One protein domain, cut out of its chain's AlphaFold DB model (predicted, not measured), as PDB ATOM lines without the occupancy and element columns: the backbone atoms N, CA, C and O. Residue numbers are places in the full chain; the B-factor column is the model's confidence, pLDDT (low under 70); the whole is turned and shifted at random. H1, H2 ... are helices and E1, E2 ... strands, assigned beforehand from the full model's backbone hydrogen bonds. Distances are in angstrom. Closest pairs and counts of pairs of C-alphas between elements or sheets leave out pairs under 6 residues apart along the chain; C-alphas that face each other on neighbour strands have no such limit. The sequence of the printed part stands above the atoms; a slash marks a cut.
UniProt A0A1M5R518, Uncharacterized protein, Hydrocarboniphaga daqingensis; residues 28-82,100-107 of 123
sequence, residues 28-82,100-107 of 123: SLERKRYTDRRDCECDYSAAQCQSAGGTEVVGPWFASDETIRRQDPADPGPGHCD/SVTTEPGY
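This is residues 28 to 82 and 100 to 107 of the 123 residues of an uncharacterized protein of Hydrocarboniphaga daqingensis (UniProt A0A1M5R518). A curled, antiparallel four-stranded sheet sets the short hairpin E2 and E3 at one end of the long pair E1 and E4; H1 covers E3 and that end of E1, while H2 lies off the sheet. The printed part has 63 residues, of mixed class, with E1, H1, E2, E3, H2, E4 along the chain and sheet order E2, E3, E1, E4. It is compact, radius of gyration of the C-alphas 11.2 A, spanning 33 by 20 by 19 A.

E1, residues 28 to 34, runs 20.3 A from C-alpha 28 at (8.621, -4.819, -41.603). H1 is residues 37 to 43, E2 50 to 53, E3 56 to 58 and H2 66 to 71. E4, residues 102 to 107, ends at (8.811, -9.387, -40.957).

E1 pairs with E4 (N 31 and O 104, 3.0 A) and, staggered, with E3 (N 34 and O 57, 2.7 A). In the hairpin E2 and E3, N 50 and O 58 are 2.9 A apart. E1, H1 and E2 form a split strand-helix-strand unit, E3 between its strands, with a right-handed crossover. H1 is on the sheet at a height of 8.6 A; its closest C-alphas to E3 are Arg 37 and Val 57, 5.7 A. H1 and H2 have every O i to N i+4 pair within hydrogen-bond range.

Residues 83 to 99 are not printed; C-alphas 82 and 100 are 14.9 A apart. Residues 82, 100 and 101 have pLDDT under 70.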
ATOM      1  N   SER A  28       7.852  -4.971 -42.834       87.69
ATOM      2  CA  SER A  28       8.621  -4.819 -41.603       87.69
ATOM      3  C   SER A  28       7.683  -4.739 -40.405       87.69
ATOM      4  O   SER A  28       6.716  -3.969 -40.403       87.69
ATOM      5  N   LEU A  29       7.970  -5.559 -39.403       90.25
ATOM      6  CA  LEU A  29       7.230  -5.635 -38.156       90.25
ATOM      7  C   LEU A  29       8.167  -5.392 -36.980       90.25
ATOM      8  O   LEU A  29       9.362  -5.673 -37.039       90.25
ATOM      9  N   GLU A  30       7.582  -4.975 -35.874       90.75
ATOM     10  CA  GLU A  30       8.232  -4.834 -34.584       90.75
ATOM     11  C   GLU A  30       7.352  -5.447 -33.501       90.75
ATOM     12  O   GLU A  30       6.134  -5.549 -33.641       90.75
ATOM     13  N   ARG A  31       7.973  -5.882 -32.407       89.81
ATOM     14  CA  ARG A  31       7.267  -6.150 -31.155       89.81
ATOM     15  C   ARG A  31       8.113  -5.727 -29.972       89.81
ATOM     16  O   ARG A  31       9.342  -5.771 -30.026       89.81
ATOM     17  N   LYS A  32       7.453  -5.378 -28.878       89.31
ATOM     18  CA  LYS A  32       8.115  -5.065 -27.611       89.31
ATOM     19  C   LYS A  32       8.382  -6.338 -26.804       89.31
ATOM     20  O   LYS A  32       7.538  -7.235 -26.751       89.31
ATOM     21  N   ARG A  33       9.552  -6.395 -26.171       88.56
ATOM     22  CA  ARG A  33       9.940  -7.355 -25.131       88.56
ATOM     23  C   ARG A  33       9.898  -6.668 -23.782       88.56
ATOM     24  O   ARG A  33      10.352  -5.537 -23.659       88.56
ATOM     25  N   TYR A  34       9.401  -7.377 -22.790       86.31
ATOM     26  CA  TYR A  34       9.188  -6.920 -21.433       86.31
ATOM     27  C   TYR A  34       9.871  -7.879 -20.472       86.31
ATOM     28  O   TYR A  34       9.869  -9.098 -20.673       86.31
ATOM     29  N   THR A  35      10.428  -7.319 -19.405       83.88
ATOM     30  CA  THR A  35      10.976  -8.101 -18.293       83.88
ATOM     31  C   THR A  35       9.866  -8.769 -17.484       83.88
ATOM     32  O   THR A  35      10.069  -9.867 -16.980       83.88
ATOM     33  N   ASP A  36       8.688  -8.137 -17.428       83.19
ATOM     34  CA  ASP A  36       7.551  -8.584 -16.636       83.19
ATOM     35  C   ASP A  36       6.248  -8.596 -17.436       83.19
ATOM     36  O   ASP A  36       5.975  -7.740 -18.282       83.19
ATOM     37  N   ARG A  37       5.372  -9.550 -17.099       85.81
ATOM     38  CA  ARG A  37       4.045  -9.666 -17.722       85.81
ATOM     39  C   ARG A  37       3.171  -8.439 -17.476       85.81
ATOM     40  O   ARG A  37       2.409  -8.054 -18.356       85.81
ATOM     41  N   ARG A  38       3.320  -7.807 -16.311       84.75
ATOM     42  CA  ARG A  38       2.563  -6.613 -15.925       84.75
ATOM     43  C   ARG A  38       2.841  -5.422 -16.842       84.75
ATOM     44  O   ARG A  38       1.914  -4.680 -17.145       84.75
ATOM     45  N   ASP A  39       4.084  -5.253 -17.291       84.00
ATOM     46  CA  ASP A  39       4.433  -4.170 -18.215       84.00
ATOM     47  C   ASP A  39       3.827  -4.423 -19.603       84.00
ATOM     48  O   ASP A  39       3.265  -3.509 -20.207       84.00
ATOM     49  N   CYS A  40       3.834  -5.680 -20.068       86.88
ATOM     50  CA  CYS A  40       3.143  -6.055 -21.303       86.88
ATOM     51  C   CYS A  40       1.632  -5.801 -21.213       86.88
ATOM     52  O   CYS A  40       1.045  -5.245 -22.137       86.88
ATOM     53  N   GLU A  41       1.012  -6.162 -20.087       89.19
ATOM     54  CA  GLU A  41      -0.421  -5.966 -19.840       89.19
ATOM     55  C   GLU A  41      -0.812  -4.489 -19.648       89.19
ATOM     56  O   GLU A  41      -1.995  -4.156 -19.704       89.19
ATOM     57  N   CYS A  42       0.158  -3.590 -19.438       85.56
ATOM     58  CA  CYS A  42      -0.100  -2.153 -19.496       85.56
ATOM     59  C   CYS A  42      -0.232  -1.656 -20.940       85.56
ATOM     60  O   CYS A  42      -1.058  -0.792 -21.231       85.56
ATOM     61  N   ASP A  43       0.607  -2.176 -21.838       85.75
ATOM     62  CA  ASP A  43       0.625  -1.774 -23.246       85.75
ATOM     63  C   ASP A  43      -0.460  -2.479 -24.073       85.75
ATOM     64  O   ASP A  43      -1.003  -1.877 -25.001       85.75
ATOM     65  N   TYR A  44      -0.775  -3.733 -23.738       87.25
ATOM     66  CA  TYR A  44      -1.650  -4.623 -24.500       87.25
ATOM     67  C   TYR A  44      -2.580  -5.429 -23.588       87.25
ATOM     68  O   TYR A  44      -2.404  -5.497 -22.378       87.25
ATOM     69  N   SER A  45      -3.566  -6.114 -24.169       89.00
ATOM     70  CA  SER A  45      -4.386  -7.050 -23.393       89.00
ATOM     71  C   SER A  45      -3.585  -8.288 -22.962       89.00
ATOM     72  O   SER A  45      -2.693  -8.755 -23.670       89.00
ATOM     73  N   ALA A  46      -3.971  -8.904 -21.840       88.25
ATOM     74  CA  ALA A  46      -3.342 -10.132 -21.339       88.25
ATOM     75  C   ALA A  46      -3.324 -11.287 -22.358       88.25
ATOM     76  O   ALA A  46      -2.419 -12.122 -22.333       88.25
ATOM     77  N   ALA A  47      -4.294 -11.331 -23.278       91.00
ATOM     78  CA  ALA A  47      -4.357 -12.328 -24.345       91.00
ATOM     79  C   ALA A  47      -3.302 -12.107 -25.447       91.00
ATOM     80  O   ALA A  47      -2.931 -13.050 -26.142       91.00
ATOM     81  N   GLN A  48      -2.812 -10.877 -25.607       89.19
ATOM     82  CA  GLN A  48      -1.784 -10.518 -26.589       89.19
ATOM     83  C   GLN A  48      -0.359 -10.684 -26.038       89.19
ATOM     84  O   GLN A  48       0.593 -10.717 -26.816       89.19
ATOM     85  N   CYS A  49      -0.212 -10.825 -24.718       90.38
ATOM     86  CA  CYS A  49       1.066 -11.033 -24.044       90.38
ATOM     87  C   CYS A  49       1.475 -12.510 -24.039       90.38
ATOM     88  O   CYS A  49       0.818 -13.363 -23.431       90.38
ATOM     89  N   GLN A  50       2.604 -12.808 -24.679       91.25
ATOM     90  CA  GLN A  50       3.135 -14.163 -24.839       91.25
ATOM     91  C   GLN A  50       4.444 -14.333 -24.062       91.25
ATOM     92  O   GLN A  50       5.242 -13.407 -23.981       91.25
ATOM     93  N   SER A  51       4.702 -15.520 -23.507       88.81
ATOM     94  CA  SER A  51       6.020 -15.822 -22.927       88.81
ATOM     95  C   SER A  51       7.029 -16.097 -24.046       88.81
ATOM     96  O   SER A  51       6.757 -16.900 -24.939       88.81
ATOM     97  N   ALA A  52       8.185 -15.432 -24.007       83.69
ATOM     98  CA  ALA A  52       9.271 -15.605 -24.976       83.69
ATOM     99  C   ALA A  52      10.366 -16.582 -24.504       83.69
ATOM    100  O   ALA A  52      11.330 -16.817 -25.237       83.69
ATOM    101  N   GLY A  53      10.190 -17.176 -23.318       79.00
ATOM    102  CA  GLY A  53      11.149 -18.056 -22.651       79.00
ATOM    103  C   GLY A  53      11.685 -17.442 -21.354       79.00
ATOM    104  O   GLY A  53      11.936 -16.242 -21.275       79.00
ATOM    105  N   GLY A  54      11.857 -18.265 -20.316       81.75
ATOM    106  CA  GLY A  54      12.259 -17.784 -18.990       81.75
ATOM    107  C   GLY A  54      11.219 -16.833 -18.388       81.75
ATOM    108  O   GLY A  54      10.029 -17.140 -18.385       81.75
ATOM    109  N   THR A  55      11.673 -15.683 -17.884       79.94
ATOM    110  CA  THR A  55      10.814 -14.608 -17.356       79.94
ATOM    111  C   THR A  55      10.407 -13.584 -18.419       79.94
ATOM    112  O   THR A  55       9.619 -12.695 -18.127       79.94
ATOM    113  N   GLU A  56      10.915 -13.694 -19.650       85.75
ATOM    114  CA  GLU A  56      10.688 -12.694 -20.693       85.75
ATOM    115  C   GLU A  56       9.280 -12.812 -21.296       85.75
ATOM    116  O   GLU A  56       8.798 -13.904 -21.634       85.75
ATOM    117  N   VAL A  57       8.626 -11.664 -21.469       89.25
ATOM    118  CA  VAL A  57       7.290 -11.545 -22.058       89.25
ATOM    119  C   VAL A  57       7.370 -10.677 -23.304       89.25
ATOM    120  O   VAL A  57       8.086  -9.686 -23.338       89.25
ATOM    121  N   VAL A  58       6.638 -11.031 -24.350       91.12
ATOM    122  CA  VAL A  58       6.559 -10.259 -25.589       91.12
ATOM    123  C   VAL A  58       5.130  -9.844 -25.876       91.12
ATOM    124  O   VAL A  58       4.191 -10.612 -25.660       91.12
ATOM    125  N   GLY A  59       4.991  -8.625 -26.385       91.56
ATOM    126  CA  GLY A  59       3.747  -8.134 -26.954       91.56
ATOM    127  C   GLY A  59       3.486  -8.700 -28.354       91.56
ATOM    128  O   GLY A  59       4.299  -9.464 -28.900       91.56
ATOM    129  N   PRO A  60       2.357  -8.313 -28.963       92.31
ATOM    130  CA  PRO A  60       2.033  -8.701 -30.321       92.31
ATOM    131  C   PRO A  60       2.973  -8.022 -31.326       92.31
ATOM    132  O   PRO A  60       3.622  -7.015 -31.036       92.31
ATOM    133  N   TRP A  61       3.033  -8.587 -32.528       91.38
ATOM    134  CA  TRP A  61       3.691  -7.940 -33.657       91.38
ATOM    135  C   TRP A  61       2.811  -6.822 -34.214       91.38
ATOM    136  O   TRP A  61       1.624  -7.040 -34.450       91.38
ATOM    137  N   PHE A  62       3.414  -5.668 -34.475       90.12
ATOM    138  CA  PHE A  62       2.802  -4.511 -35.121       90.12
ATOM    139  C   PHE A  62       3.682  -4.024 -36.272       90.12
ATOM    140  O   PHE A  62       4.867  -4.356 -36.348       90.12
ATOM    141  N   ALA A  63       3.122  -3.260 -37.203       90.00
ATOM    142  CA  ALA A  63       3.888  -2.714 -38.315       90.00
ATOM    143  C   ALA A  63       4.878  -1.635 -37.844       90.00
ATOM    144  O   ALA A  63       4.502  -0.701 -37.140       90.00
ATOM    145  N   SER A  64       6.137  -1.719 -38.287       87.69
ATOM    146  CA  SER A  64       7.131  -0.663 -38.021       87.69
ATOM    147  C   SER A  64       6.724   0.674 -38.647       87.69
ATOM    148  O   SER A  64       6.969   1.746 -38.096       87.69
ATOM    149  N   ASP A  65       6.092   0.613 -39.820       86.94
ATOM    150  CA  ASP A  65       5.657   1.787 -40.569       86.94
ATOM    151  C   ASP A  65       4.350   2.355 -39.991       86.94
ATOM    152  O   ASP A  65       3.333   1.668 -39.894       86.94
ATOM    153  N   GLU A  66       4.359   3.634 -39.612       84.31
ATOM    154  CA  GLU A  66       3.184   4.318 -39.067       84.31
ATOM    155  C   GLU A  66       2.021   4.423 -40.055       84.31
ATOM    156  O   GLU A  66       0.862   4.310 -39.659       84.31
ATOM    157  N   THR A  67       2.316   4.614 -41.335       86.56
ATOM    158  CA  THR A  67       1.313   4.702 -42.394       86.56
ATOM    159  C   THR A  67       0.561   3.386 -42.505       86.56
ATOM    160  O   THR A  67      -0.667   3.390 -42.551       86.56
ATOM    161  N   ILE A  68       1.287   2.264 -42.465       83.56
ATOM    162  CA  ILE A  68       0.678   0.931 -42.494       83.56
ATOM    163  C   ILE A  68      -0.144   0.684 -41.225       83.56
ATOM    164  O   ILE A  68      -1.288   0.248 -41.334       83.56
ATOM    165  N   ARG A  69       0.373   1.034 -40.037       87.06
ATOM    166  CA  ARG A  69      -0.392   0.922 -38.778       87.06
ATOM    167  C   ARG A  69      -1.708   1.692 -38.828       87.06
ATOM    168  O   ARG A  69      -2.739   1.183 -38.419       87.06
ATOM    169  N   ARG A  70      -1.693   2.922 -39.347       86.44
ATOM    170  CA  ARG A  70      -2.901   3.760 -39.452       86.44
ATOM    171  C   ARG A  70      -3.926   3.209 -40.449       86.44
ATOM    172  O   ARG A  70      -5.105   3.526 -40.328       86.44
ATOM    173  N   GLN A  71      -3.483   2.440 -41.441       87.81
ATOM    174  CA  GLN A  71      -4.348   1.823 -42.450       87.81
ATOM    175  C   GLN A  71      -4.947   0.490 -41.988       87.81
ATOM    176  O   GLN A  71      -5.988   0.092 -42.509       87.81
ATOM    177  N   ASP A  72      -4.309  -0.189 -41.035       82.62
ATOM    178  CA  ASP A  72      -4.732  -1.488 -40.521       82.62
ATOM    179  C   ASP A  72      -5.354  -1.336 -39.118       82.62
ATOM    180  O   ASP A  72      -4.633  -1.280 -38.125       82.62
ATOM    181  N   PRO A  73      -6.695  -1.284 -38.990       83.19
ATOM    182  CA  PRO A  73      -7.353  -1.149 -37.690       83.19
ATOM    183  C   PRO A  73      -7.190  -2.383 -36.788       83.19
ATOM    184  O   PRO A  73      -7.545  -2.316 -35.612       83.19
ATOM    185  N   ALA A  74      -6.700  -3.510 -37.319       84.56
ATOM    186  CA  ALA A  74      -6.358  -4.689 -36.529       84.56
ATOM    187  C   ALA A  74      -4.902  -4.660 -36.034       84.56
ATOM    188  O   ALA A  74      -4.510  -5.538 -35.259       84.56
ATOM    189  N   ASP A  75      -4.102  -3.679 -36.465       86.81
ATOM    190  CA  ASP A  75      -2.746  -3.500 -35.972       86.81
ATOM    191  C   ASP A  75      -2.794  -3.071 -34.493       86.81
ATOM    192  O   ASP A  75      -3.424  -2.066 -34.151       86.81
ATOM    193  N   PRO A  76      -2.148  -3.825 -33.586       86.12
ATOM    194  CA  PRO A  76      -2.177  -3.519 -32.158       86.12
ATOM    195  C   PRO A  76      -1.370  -2.261 -31.810       86.12
ATOM    196  O   PRO A  76      -1.438  -1.775 -30.681       86.12
ATOM    197  N   GLY A  77      -0.600  -1.732 -32.762       88.19
ATOM    198  CA  GLY A  77       0.236  -0.566 -32.592       88.19
ATOM    199  C   GLY A  77       1.401  -0.813 -31.633       88.19
ATOM    200  O   GLY A  77       1.655  -1.937 -31.208       88.19
ATOM    201  N   PRO A  78       2.120   0.256 -31.264       84.19
ATOM    202  CA  PRO A  78       3.277   0.175 -30.384       84.19
ATOM    203  C   PRO A  78       2.897   0.022 -28.900       84.19
ATOM    204  O   PRO A  78       3.788   0.063 -28.055       84.19
ATOM    205  N   GLY A  79       1.615  -0.135 -28.557       81.19
ATOM    206  CA  GLY A  79       1.107  -0.089 -27.183       81.19
ATOM    207  C   GLY A  79       0.739   1.327 -26.730       81.19
ATOM    208  O   GLY A  79       1.096   2.317 -27.373       81.19
ATOM    209  N   HIS A  80      -0.019   1.414 -25.636       70.00
ATOM    210  CA  HIS A  80      -0.664   2.654 -25.180       70.00
ATOM    211  C   HIS A  80      -0.242   3.122 -23.780       70.00
ATOM    212  O   HIS A  80      -0.790   4.113 -23.282       70.00
ATOM    213  N   CYS A  81       0.714   2.460 -23.121       70.38
ATOM    214  CA  CYS A  81       1.134   2.802 -21.761       70.38
ATOM    215  C   CYS A  81       2.066   4.034 -21.750       70.38
ATOM    216  O   CYS A  81       3.187   3.992 -21.257       70.38
ATOM    217  N   ASP A  82       1.606   5.170 -22.282       51.94
ATOM    218  CA  ASP A  82       2.390   6.410 -22.352       51.94
ATOM    219  C   ASP A  82       2.201   7.333 -21.131       51.94
ATOM    220  O   ASP A  82       2.832   8.394 -21.069       51.94
ATOM    221  N   SER A 100      13.443  -3.038 -18.897       53.56
ATOM    222  CA  SER A 100      14.023  -2.586 -20.164       53.56
ATOM    223  C   SER A 100      13.208  -3.091 -21.357       53.56
ATOM    224  O   SER A 100      13.290  -4.271 -21.712       53.56
ATOM    225  N   VAL A 101      12.418  -2.204 -21.968       68.00
ATOM    226  CA  VAL A 101      11.634  -2.563 -23.144       68.00
ATOM    227  C   VAL A 101      12.591  -2.591 -24.317       68.00
ATOM    228  O   VAL A 101      13.088  -1.550 -24.747       68.00
ATOM    229  N   THR A 102      12.885  -3.786 -24.819       81.62
ATOM    230  CA  THR A 102      13.667  -3.930 -26.047       81.62
ATOM    231  C   THR A 102      12.727  -4.184 -27.215       81.62
ATOM    232  O   THR A 102      11.760  -4.939 -27.104       81.62
ATOM    233  N   THR A 103      12.982  -3.527 -28.341       85.94
ATOM    234  CA  THR A 103      12.214  -3.759 -29.566       85.94
ATOM    235  C   THR A 103      12.864  -4.886 -30.354       85.94
ATOM    236  O   THR A 103      14.054  -4.842 -30.670       85.94
ATOM    237  N   GLU A 104      12.079  -5.906 -30.677       87.88
ATOM    238  CA  GLU A 104      12.484  -7.003 -31.544       87.88
ATOM    239  C   GLU A 104      11.982  -6.739 -32.971       87.88
ATOM    240  O   GLU A 104      10.769  -6.626 -33.161       87.88
ATOM    241  N   PRO A 105      12.875  -6.674 -33.976       88.88
ATOM    242  CA  PRO A 105      12.471  -6.558 -35.370       88.88
ATOM    243  C   PRO A 105      12.001  -7.903 -35.933       88.88
ATOM    244  O   PRO A 105      12.478  -8.985 -35.558       88.88
ATOM    245  N   GLY A 106      11.090  -7.821 -36.891       88.69
ATOM    246  CA  GLY A 106      10.514  -8.950 -37.592       88.69
ATOM    247  C   GLY A 106      10.022  -8.583 -38.985       88.69
ATOM    248  O   GLY A 106      10.124  -7.445 -39.445       88.69
ATOM    249  N   TYR A 107       9.457  -9.570 -39.665       88.56
ATOM    250  CA  TYR A 107       8.811  -9.387 -40.957       88.56
ATOM    251  C   TYR A 107       7.635 -10.348 -41.137       88.56
ATOM    252  O   TYR A 107       7.594 -11.418 -40.527       88.56
TER     253      TYR A 107